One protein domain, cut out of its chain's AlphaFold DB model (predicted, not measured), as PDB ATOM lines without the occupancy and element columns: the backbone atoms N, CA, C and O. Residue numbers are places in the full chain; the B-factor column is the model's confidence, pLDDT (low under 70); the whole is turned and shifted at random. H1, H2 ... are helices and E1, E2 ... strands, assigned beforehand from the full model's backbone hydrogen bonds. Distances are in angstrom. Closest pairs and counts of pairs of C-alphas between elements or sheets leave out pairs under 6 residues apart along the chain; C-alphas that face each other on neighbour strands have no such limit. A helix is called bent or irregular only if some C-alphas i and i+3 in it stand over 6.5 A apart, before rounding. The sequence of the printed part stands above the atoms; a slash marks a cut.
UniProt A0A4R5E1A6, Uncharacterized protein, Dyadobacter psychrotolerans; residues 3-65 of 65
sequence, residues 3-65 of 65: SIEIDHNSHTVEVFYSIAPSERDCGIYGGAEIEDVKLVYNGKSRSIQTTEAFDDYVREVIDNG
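AT A GLANCE: This is residues 3 to 65 of the 65 residues of an uncharacterized protein of Dyadobacter psychrotolerans (UniProt A0A4R5E1A6). A strongly twisted sheet of four strands has one helix, H2, slantwise over one face, and its other face is bare. Residues 18 to 33, which hold the short helix H1, reach out beyond the sheet as a loop-like arm and make much of the length. The printed part has 63 residues, with two named helices and four named strands in the order E1 E2 H1 E3 E4 H2; the sheet's order is E1 - E2 - E3 - E4, all antiparallel. The class is mixed, helices and strands, in two layers, H2 on one face of the sheet. The whole is only just compact, close to loose, with a radius of gyration of the C-alphas of 12.4 A and spans of 41 by 19 by 17 A.

HOW THE PARTS SIT: E1, residues 3 to 8, and E2, residues 11 to 17, form a hairpin, with N 6 and O 13 at 2.8 A. H1, residues 21 to 26, is not on the sheet. E3, residues 34 to 41, is antiparallel to E2, with N 14 and O 38 at 2.8 A. E3 and E4, residues 44 to 47, form a hairpin, with N 41 and O 44 at 2.8 A. H2, residues 52 to 63, is on the sheet at a height of 8.7 A, only just over E1 alone, with 4 of its C-alphas falling on E1 and 2 each on E2 and E3. On the local plane it stands at 58 degrees to E1, slantwise to the strands, only just short of across. H1 and H2 are close but not clearly touching; their closest C-alphas, of Pro 21 and Asp 63, are 6.5 A apart. In H2 every O i to N i+4 pair is within hydrogen-bond range; in H1 0 of 2 are, and 1 of 3 O i to N i+3 pairs.

IN THESE COORDINATES: E1 begins at C-alpha 3 (-49.294, 30.330, 46.528). E2 is 19.1 A long and E3 20.1 A. H1 is only just irregular, with C-alphas 22 and 25 6.9 A apart. H2, 16.4 A long, ends at C-alpha 63 (-38.635, 39.086, 45.583).

THE WHOLE: The two C-alphas farthest apart, of Gly 27 and Asn 42, are 41.5 A apart. The printed part has no cut, and no link is long. Residues 18 to 33 and 64 to 65 have pLDDT under 70.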
ATOM      1  N   SER A   3     -50.141  31.451  46.931       80.75
ATOM      2  CA  SER A   3     -49.294  30.330  46.528       80.75
ATOM      3  C   SER A   3     -48.541  30.634  45.239       80.75
ATOM      4  O   SER A   3     -49.037  31.363  44.380       80.75
ATOM      5  N   ILE A   4     -47.329  30.091  45.129       81.88
ATOM      6  CA  ILE A   4     -46.571  30.039  43.876       81.88
ATOM      7  C   ILE A   4     -46.227  28.593  43.546       81.88
ATOM      8  O   ILE A   4     -45.914  27.798  44.435       81.88
ATOM      9  N   GLU A   5     -46.285  28.267  42.261       84.56
ATOM     10  CA  GLU A   5     -45.810  26.996  41.731       84.56
ATOM     11  C   GLU A   5     -44.379  27.183  41.229       84.56
ATOM     12  O   GLU A   5     -44.110  28.051  40.399       84.56
ATOM     13  N   ILE A   6     -43.455  26.385  41.759       82.94
ATOM     14  CA  ILE A   6     -42.046  26.400  41.379       82.94
ATOM     15  C   ILE A   6     -41.673  25.028  40.831       82.94
ATOM     16  O   ILE A   6     -41.780  24.014  41.524       82.94
ATOM     17  N   ASP A   7     -41.184  24.999  39.595       82.50
ATOM     18  CA  ASP A   7     -40.611  23.796  39.007       82.50
ATOM     19  C   ASP A   7     -39.172  23.603  39.502       82.50
ATOM     20  O   ASP A   7     -38.259  24.361  39.173       82.50
ATOM     21  N   HIS A   8     -38.955  22.552  40.290       72.69
ATOM     22  CA  HIS A   8     -37.660  22.209  40.867       72.69
ATOM     23  C   HIS A   8     -37.343  20.727  40.640       72.69
ATOM     24  O   HIS A   8     -38.114  19.847  41.017       72.69
ATOM     25  N   ASN A   9     -36.191  20.419  40.027       71.38
ATOM     26  CA  ASN A   9     -35.742  19.040  39.765       71.38
ATOM     27  C   ASN A   9     -36.811  18.144  39.100       71.38
ATOM     28  O   ASN A   9     -37.032  17.011  39.529       71.38
ATOM     29  N   SER A  10     -37.494  18.654  38.069       76.62
ATOM     30  CA  SER A  10     -38.590  17.958  37.360       76.62
ATOM     31  C   SER A  10     -39.834  17.654  38.209       76.62
ATOM     32  O   SER A  10     -40.632  16.797  37.835       76.62
ATOM     33  N   HIS A  11     -40.011  18.354  39.329       79.12
ATOM     34  CA  HIS A  11     -41.215  18.299  40.149       79.12
ATOM     35  C   HIS A  11     -41.787  19.702  40.330       79.12
ATOM     36  O   HIS A  11     -41.033  20.662  40.471       79.12
ATOM     37  N   THR A  12     -43.111  19.806  40.383       84.62
ATOM     38  CA  THR A  12     -43.789  21.065  40.692       84.62
ATOM     39  C   THR A  12     -44.039  21.130  42.194       84.62
ATOM     40  O   THR A  12     -44.604  20.208  42.793       84.62
ATOM     41  N   VAL A  13     -43.577  22.206  42.818       84.31
ATOM     42  CA  VAL A  13     -43.742  22.466  44.245       84.31
ATOM     43  C   VAL A  13     -44.650  23.675  44.412       84.31
ATOM     44  O   VAL A  13     -44.387  24.732  43.853       84.31
ATOM     45  N   GLU A  14     -45.713  23.521  45.190       85.25
ATOM     46  CA  GLU A  14     -46.637  24.589  45.546       85.25
ATOM     47  C   GLU A  14     -46.249  25.134  46.925       85.25
ATOM     48  O   GLU A  14     -46.336  24.428  47.935       85.25
ATOM     49  N   VAL A  15     -45.777  26.378  46.965       82.81
ATOM     50  CA  VAL A  15     -45.350  27.041  48.203       82.81
ATOM     51  C   VAL A  15     -46.432  28.006  48.661       82.81
ATOM     52  O   VAL A  15     -46.815  28.897  47.908       82.81
ATOM     53  N   PHE A  16     -46.903  27.840  49.898       81.50
ATOM     54  CA  PHE A  16     -47.892  28.699  50.547       81.50
ATOM     55  C   PHE A  16     -47.203  29.680  51.489       81.50
ATOM     56  O   PHE A  16     -46.416  29.280  52.349       81.50
ATOM     57  N   TYR A  17     -47.538  30.962  51.358       76.44
ATOM     58  CA  TYR A  17     -46.944  32.026  52.164       76.44
ATOM     59  C   TYR A  17     -47.986  33.038  52.660       76.44
ATOM     60  O   TYR A  17     -49.058  33.249  52.062       76.44
ATOM     61  N   SER A  18     -47.649  33.660  53.789       67.94
ATOM     62  CA  SER A  18     -48.538  34.457  54.640       67.94
ATOM     63  C   SER A  18     -48.759  35.921  54.208       67.94
ATOM     64  O   SER A  18     -49.370  36.649  54.978       67.94
ATOM     65  N   ILE A  19     -48.436  36.300  52.954       63.75
ATOM     66  CA  ILE A  19     -48.666  37.595  52.232       63.75
ATOM     67  C   ILE A  19     -47.346  38.342  51.866       63.75
ATOM     68  O   ILE A  19     -46.269  38.006  52.341       63.75
ATOM     69  N   ALA A  20     -47.437  39.216  50.852       52.16
ATOM     70  CA  ALA A  20     -46.498  39.517  49.764       52.16
ATOM     71  C   ALA A  20     -45.472  40.656  50.006       52.16
ATOM     72  O   ALA A  20     -45.685  41.516  50.860       52.16
ATOM     73  N   PRO A  21     -44.401  40.737  49.177       49.06
ATOM     74  CA  PRO A  21     -43.338  41.758  49.237       49.06
ATOM     75  C   PRO A  21     -43.801  43.229  49.279       49.06
ATOM     76  O   PRO A  21     -43.049  44.092  49.729       49.06
ATOM     77  N   SER A  22     -45.035  43.533  48.871       42.44
ATOM     78  CA  SER A  22     -45.638  44.871  48.919       42.44
ATOM     79  C   SER A  22     -45.993  45.383  50.328       42.44
ATOM     80  O   SER A  22     -46.267  46.571  50.472       42.44
ATOM     81  N   GLU A  23     -45.944  44.552  51.377       46.75
ATOM     82  CA  GLU A  23     -46.153  44.979  52.777       46.75
ATOM     83  C   GLU A  23     -44.845  45.365  53.511       46.75
ATOM     84  O   GLU A  23     -44.866  45.733  54.689       46.75
ATOM     85  N   ARG A  24     -43.694  45.354  52.814       48.75
ATOM     86  CA  ARG A  24     -42.366  45.704  53.370       48.75
ATOM     87  C   ARG A  24     -42.154  47.207  53.631       48.75
ATOM     88  O   ARG A  24     -41.213  47.563  54.338       48.75
ATOM     89  N   ASP A  25     -43.026  48.083  53.127       44.31
ATOM     90  CA  ASP A  25     -42.892  49.554  53.230       44.31
ATOM     91  C   ASP A  25     -43.062  50.098  54.670       44.31
ATOM     92  O   ASP A  25     -42.732  51.243  54.964       44.31
ATOM     93  N   CYS A  26     -43.511  49.263  55.617       38.12
ATOM     94  CA  CYS A  26     -43.764  49.660  57.010       38.12
ATOM     95  C   CYS A  26     -42.609  49.380  57.995       38.12
ATOM     96  O   CYS A  26     -42.805  49.487  59.206       38.12
ATOM     97  N   GLY A  27     -41.408  49.019  57.527       42.91
ATOM     98  CA  GLY A  27     -40.240  48.835  58.408       42.91
ATOM     99  C   GLY A  27     -40.340  47.638  59.366       42.91
ATOM    100  O   GLY A  27     -39.609  47.567  60.355       42.91
ATOM    101  N   ILE A  28     -41.234  46.691  59.076       40.06
ATOM    102  CA  ILE A  28     -41.350  45.428  59.802       40.06
ATOM    103  C   ILE A  28     -40.444  44.418  59.092       40.06
ATOM    104  O   ILE A  28     -40.655  44.097  57.926       40.06
ATOM    105  N   TYR A  29     -39.432  43.906  59.793       44.03
ATOM    106  CA  TYR A  29     -38.568  42.801  59.355       44.03
ATOM    107  C   TYR A  29     -39.329  41.452  59.337       44.03
ATOM    108  O   TYR A  29     -38.851  40.454  59.865       44.03
ATOM    109  N   GLY A  30     -40.539  41.421  58.777       43.50
ATOM    110  CA  GLY A  30     -41.332  40.213  58.561       43.50
ATOM    111  C   GLY A  30     -41.238  39.831  57.092       43.50
ATOM    112  O   GLY A  30     -42.020  40.314  56.281       43.50
ATOM    113  N   GLY A  31     -40.215  39.051  56.733       50.66
ATOM    114  CA  GLY A  31     -40.140  38.442  55.403       50.66
ATOM    115  C   GLY A  31     -41.305  37.474  55.212       50.66
ATOM    116  O   GLY A  31     -41.822  36.965  56.199       50.66
ATOM    117  N   ALA A  32     -41.715  37.226  53.966       54.72
ATOM    118  CA  ALA A  32     -42.728  36.219  53.662       54.72
ATOM    119  C   ALA A  32     -42.396  34.912  54.406       54.72
ATOM    120  O   ALA A  32     -41.364  34.283  54.146       54.72
ATOM    121  N   GLU A  33     -43.226  34.549  55.385       66.38
ATOM    122  CA  GLU A  33     -43.045  33.314  56.137       66.38
ATOM    123  C   GLU A  33     -43.652  32.186  55.310       66.38
ATOM    124  O   GLU A  33     -44.824  32.229  54.918       66.38
ATOM    125  N   ILE A  34     -42.819  31.198  54.987       74.50
ATOM    126  CA  ILE A  34     -43.264  29.972  54.339       74.50
ATOM    127  C   ILE A  34     -44.097  29.220  55.374       74.50
ATOM    128  O   ILE A  34     -43.577  28.789  56.402       74.50
ATOM    129  N   GLU A  35     -45.395  29.094  55.112       76.94
ATOM    130  CA  GLU A  35     -46.314  28.417  56.030       76.94
ATOM    131  C   GLU A  35     -46.407  26.921  55.729       76.94
ATOM    132  O   GLU A  35     -46.479  26.107  56.647       76.94
ATOM    133  N   ASP A  36     -46.407  26.546  54.446       81.75
ATOM    134  CA  ASP A  36     -46.428  25.148  54.015       81.75
ATOM    135  C   ASP A  36     -45.839  25.007  52.609       81.75
ATOM    136  O   ASP A  36     -46.003  25.878  51.751       81.75
ATOM    137  N   VAL A  37     -45.186  23.875  52.351       82.69
ATOM    138  CA  VAL A  37     -44.634  23.546  51.035       82.69
ATOM    139  C   VAL A  37     -45.139  22.182  50.616       82.69
ATOM    140  O   VAL A  37     -44.893  21.181  51.292       82.69
ATOM    141  N   LYS A  38     -45.839  22.126  49.483       86.56
ATOM    142  CA  LYS A  38     -46.445  20.901  48.964       86.56
ATOM    143  C   LYS A  38     -45.771  20.469  47.678       86.56
ATOM    144  O   LYS A  38     -45.773  21.180  46.683       86.56
ATOM    145  N   LEU A  39     -45.265  19.244  47.666       83.94
ATOM    146  CA  LEU A  39     -44.847  18.590  46.435       83.94
ATOM    147  C   LEU A  39     -46.090  18.100  45.688       83.94
ATOM    148  O   LEU A  39     -46.841  17.281  46.232       83.94
ATOM    149  N   VAL A  40     -46.293  18.568  44.457       82.69
ATOM    150  CA  VAL A  40     -47.369  18.113  43.572       82.69
ATOM    151  C   VAL A  40     -46.800  17.095  42.589       82.69
ATOM    152  O   VAL A  40     -45.884  17.373  41.819       82.69
ATOM    153  N   TYR A  41     -47.345  15.880  42.608       78.69
ATOM    154  CA  TYR A  41     -46.942  14.813  41.698       78.69
ATOM    155  C   TYR A  41     -48.146  13.968  41.281       78.69
ATOM    156  O   TYR A  41     -48.857  13.416  42.124       78.69
ATOM    157  N   ASN A  42     -48.382  13.849  39.970       79.19
ATOM    158  CA  ASN A  42     -49.503  13.093  39.388       79.19
ATOM    159  C   ASN A  42     -50.879  13.457  39.989       79.19
ATOM    160  O   ASN A  42     -51.685  12.577  40.298       79.19
ATOM    161  N   GLY A  43     -51.138  14.754  40.199       78.50
ATOM    162  CA  GLY A  43     -52.397  15.253  40.769       78.50
ATOM    163  C   GLY A  43     -52.583  14.968  42.265       78.50
ATOM    164  O   GLY A  43     -53.667  15.186  42.800       78.50
ATOM    165  N   LYS A  44     -51.546  14.471  42.949       79.38
ATOM    166  CA  LYS A  44     -51.511  14.315  44.406       79.38
ATOM    167  C   LYS A  44     -50.558  15.344  44.997       79.38
ATOM    168  O   LYS A  44     -49.480  15.551  44.451       79.38
ATOM    169  N   SER A  45     -50.932  15.936  46.124       85.12
ATOM    170  CA  SER A  45     -50.075  16.843  46.884       85.12
ATOM    171  C   SER A  45     -49.668  16.220  48.217       85.12
ATOM    172  O   SER A  45     -50.435  15.481  48.844       85.12
ATOM    173  N   ARG A  46     -48.435  16.489  48.644       82.12
ATOM    174  CA  ARG A  46     -47.922  16.095  49.958       82.12
ATOM    175  C   ARG A  46     -47.090  17.228  50.540       82.12
ATOM    176  O   ARG A  46     -46.163  17.678  49.874       82.12
ATOM    177  N   SER A  47     -47.369  17.623  51.781       86.00
ATOM    178  CA  SER A  47     -46.514  18.566  52.505       86.00
ATOM    179  C   SER A  47     -45.144  17.942  52.768       86.00
ATOM    180  O   SER A  47     -45.039  16.793  53.223       86.00
ATOM    181  N   ILE A  48     -44.099  18.685  52.433       81.75
ATOM    182  CA  ILE A  48     -42.702  18.299  52.602       81.75
ATOM    183  C   ILE A  48     -42.019  19.282  53.545       81.75
ATOM    184  O   ILE A  48     -42.394  20.447  53.626       81.75
ATOM    185  N   GLN A  49     -41.008  18.802  54.266       77.44
ATOM    186  CA  GLN A  49     -40.102  19.695  54.976       77.44
ATOM    187  C   GLN A  49     -39.082  20.242  53.987       77.44
ATOM    188  O   GLN A  49     -38.533  19.486  53.179       77.44
ATOM    189  N   THR A  50     -38.840  21.541  54.060       75.44
ATOM    190  CA  THR A  50     -37.843  22.228  53.250       75.44
ATOM    191  C   THR A  50     -36.544  22.408  54.018       75.44
ATOM    192  O   THR A  50     -36.467  22.217  55.233       75.44
ATOM    193  N   THR A  51     -35.484  22.689  53.272       79.56
ATOM    194  CA  THR A  51     -34.194  23.088  53.829       79.56
ATOM    195  C   THR A  51     -34.092  24.609  53.808       79.56
ATOM    196  O   THR A  51     -34.697  25.248  52.952       79.56
ATOM    197  N   GLU A  52     -33.253  25.184  54.672       76.88
ATOM    198  CA  GLU A  52     -33.000  26.636  54.684       76.88
ATOM    199  C   GLU A  52     -32.572  27.162  53.301       76.88
ATOM    200  O   GLU A  52     -33.016  28.217  52.868       76.88
ATOM    201  N   ALA A  53     -31.785  26.380  52.551       76.56
ATOM    202  CA  ALA A  53     -31.369  26.735  51.194       76.56
ATOM    203  C   ALA A  53     -32.536  26.794  50.189       76.56
ATOM    204  O   ALA A  53     -32.501  27.584  49.248       76.56
ATOM    205  N   PHE A  54     -33.557  25.949  50.358       79.56
ATOM    206  CA  PHE A  54     -34.768  26.017  49.542       79.56
ATOM    207  C   PHE A  54     -35.630  27.212  49.952       79.56
ATOM    208  O   PHE A  54     -36.160  27.896  49.083       79.56
ATOM    209  N   ASP A  55     -35.724  27.498  51.250       77.88
ATOM    210  CA  ASP A  55     -36.476  28.646  51.755       77.88
ATOM    211  C   ASP A  55     -35.894  29.971  51.241       77.88
ATOM    212  O   ASP A  55     -36.645  30.846  50.807       77.88
ATOM    213  N   ASP A  56     -34.565  30.105  51.215       79.44
ATOM    214  CA  ASP A  56     -33.895  31.274  50.634       79.44
ATOM    215  C   ASP A  56     -34.140  31.384  49.124       79.44
ATOM    216  O   ASP A  56     -34.483  32.460  48.639       79.44
ATOM    217  N   TYR A  57     -34.081  30.270  48.388       80.38
ATOM    218  CA  TYR A  57     -34.421  30.249  46.963       80.38
ATOM    219  C   TYR A  57     -35.873  30.685  46.699       80.38
ATOM    220  O   TYR A  57     -36.127  31.493  45.805       80.38
ATOM    221  N   VAL A  58     -36.834  30.198  47.490       76.81
ATOM    222  CA  VAL A  58     -38.244  30.613  47.399       76.81
ATOM    223  C   VAL A  58     -38.383  32.111  47.653       76.81
ATOM    224  O   VAL A  58     -39.091  32.790  46.910       76.81
ATOM    225  N   ARG A  59     -37.699  32.644  48.674       74.38
ATOM    226  CA  ARG A  59     -37.701  34.085  48.968       74.38
ATOM    227  C   ARG A  59     -37.159  34.897  47.797       74.38
ATOM    228  O   ARG A  59     -37.794  35.873  47.415       74.38
ATOM    229  N   GLU A  60     -36.047  34.480  47.192       77.12
ATOM    230  CA  GLU A  60     -35.482  35.151  46.013       77.12
ATOM    231  C   GLU A  60     -36.439  35.136  44.812       77.12
ATOM    232  O   GLU A  60     -36.556  36.146  44.114       77.12
ATOM    233  N   VAL A  61     -37.143  34.023  44.580       75.25
ATOM    234  CA  VAL A  61     -38.160  33.916  43.520       75.25
ATOM    235  C   VAL A  61     -39.334  34.862  43.785       75.25
ATOM    236  O   VAL A  61     -39.805  35.507  42.853       75.25
ATOM    237  N   ILE A  62     -39.779  34.985  45.038       71.62
ATOM    238  CA  ILE A  62     -40.854  35.912  45.428       71.62
ATOM    239  C   ILE A  62     -40.409  37.378  45.290       71.62
ATOM    240  O   ILE A  62     -41.200  38.206  44.845       71.62
ATOM    241  N   ASP A  63     -39.167  37.714  45.653       70.69
ATOM    242  CA  ASP A  63     -38.635  39.086  45.583       70.69
ATOM    243  C   ASP A  63     -38.333  39.560  44.141       70.69
ATOM    244  O   ASP A  63     -38.347  40.763  43.886       70.69
ATOM    245  N   ASN A  64     -38.072  38.648  43.192       67.31
ATOM    246  CA  ASN A  64     -37.820  38.972  41.772       67.31
ATOM    247  C   ASN A  64     -39.047  38.789  40.851       67.31
ATOM    248  O   ASN A  64     -38.909  38.950  39.633       67.31
ATOM    249  N   GLY A  65     -40.199  38.398  41.407       56.97
ATOM    250  CA  GLY A  65     -41.443  38.097  40.680       56.97
ATOM    251  C   GLY A  65     -42.235  39.309  40.205       56.97
ATOM    252  O   GLY A  65     -42.128  40.393  40.822       56.97
TER     253      GLY A  65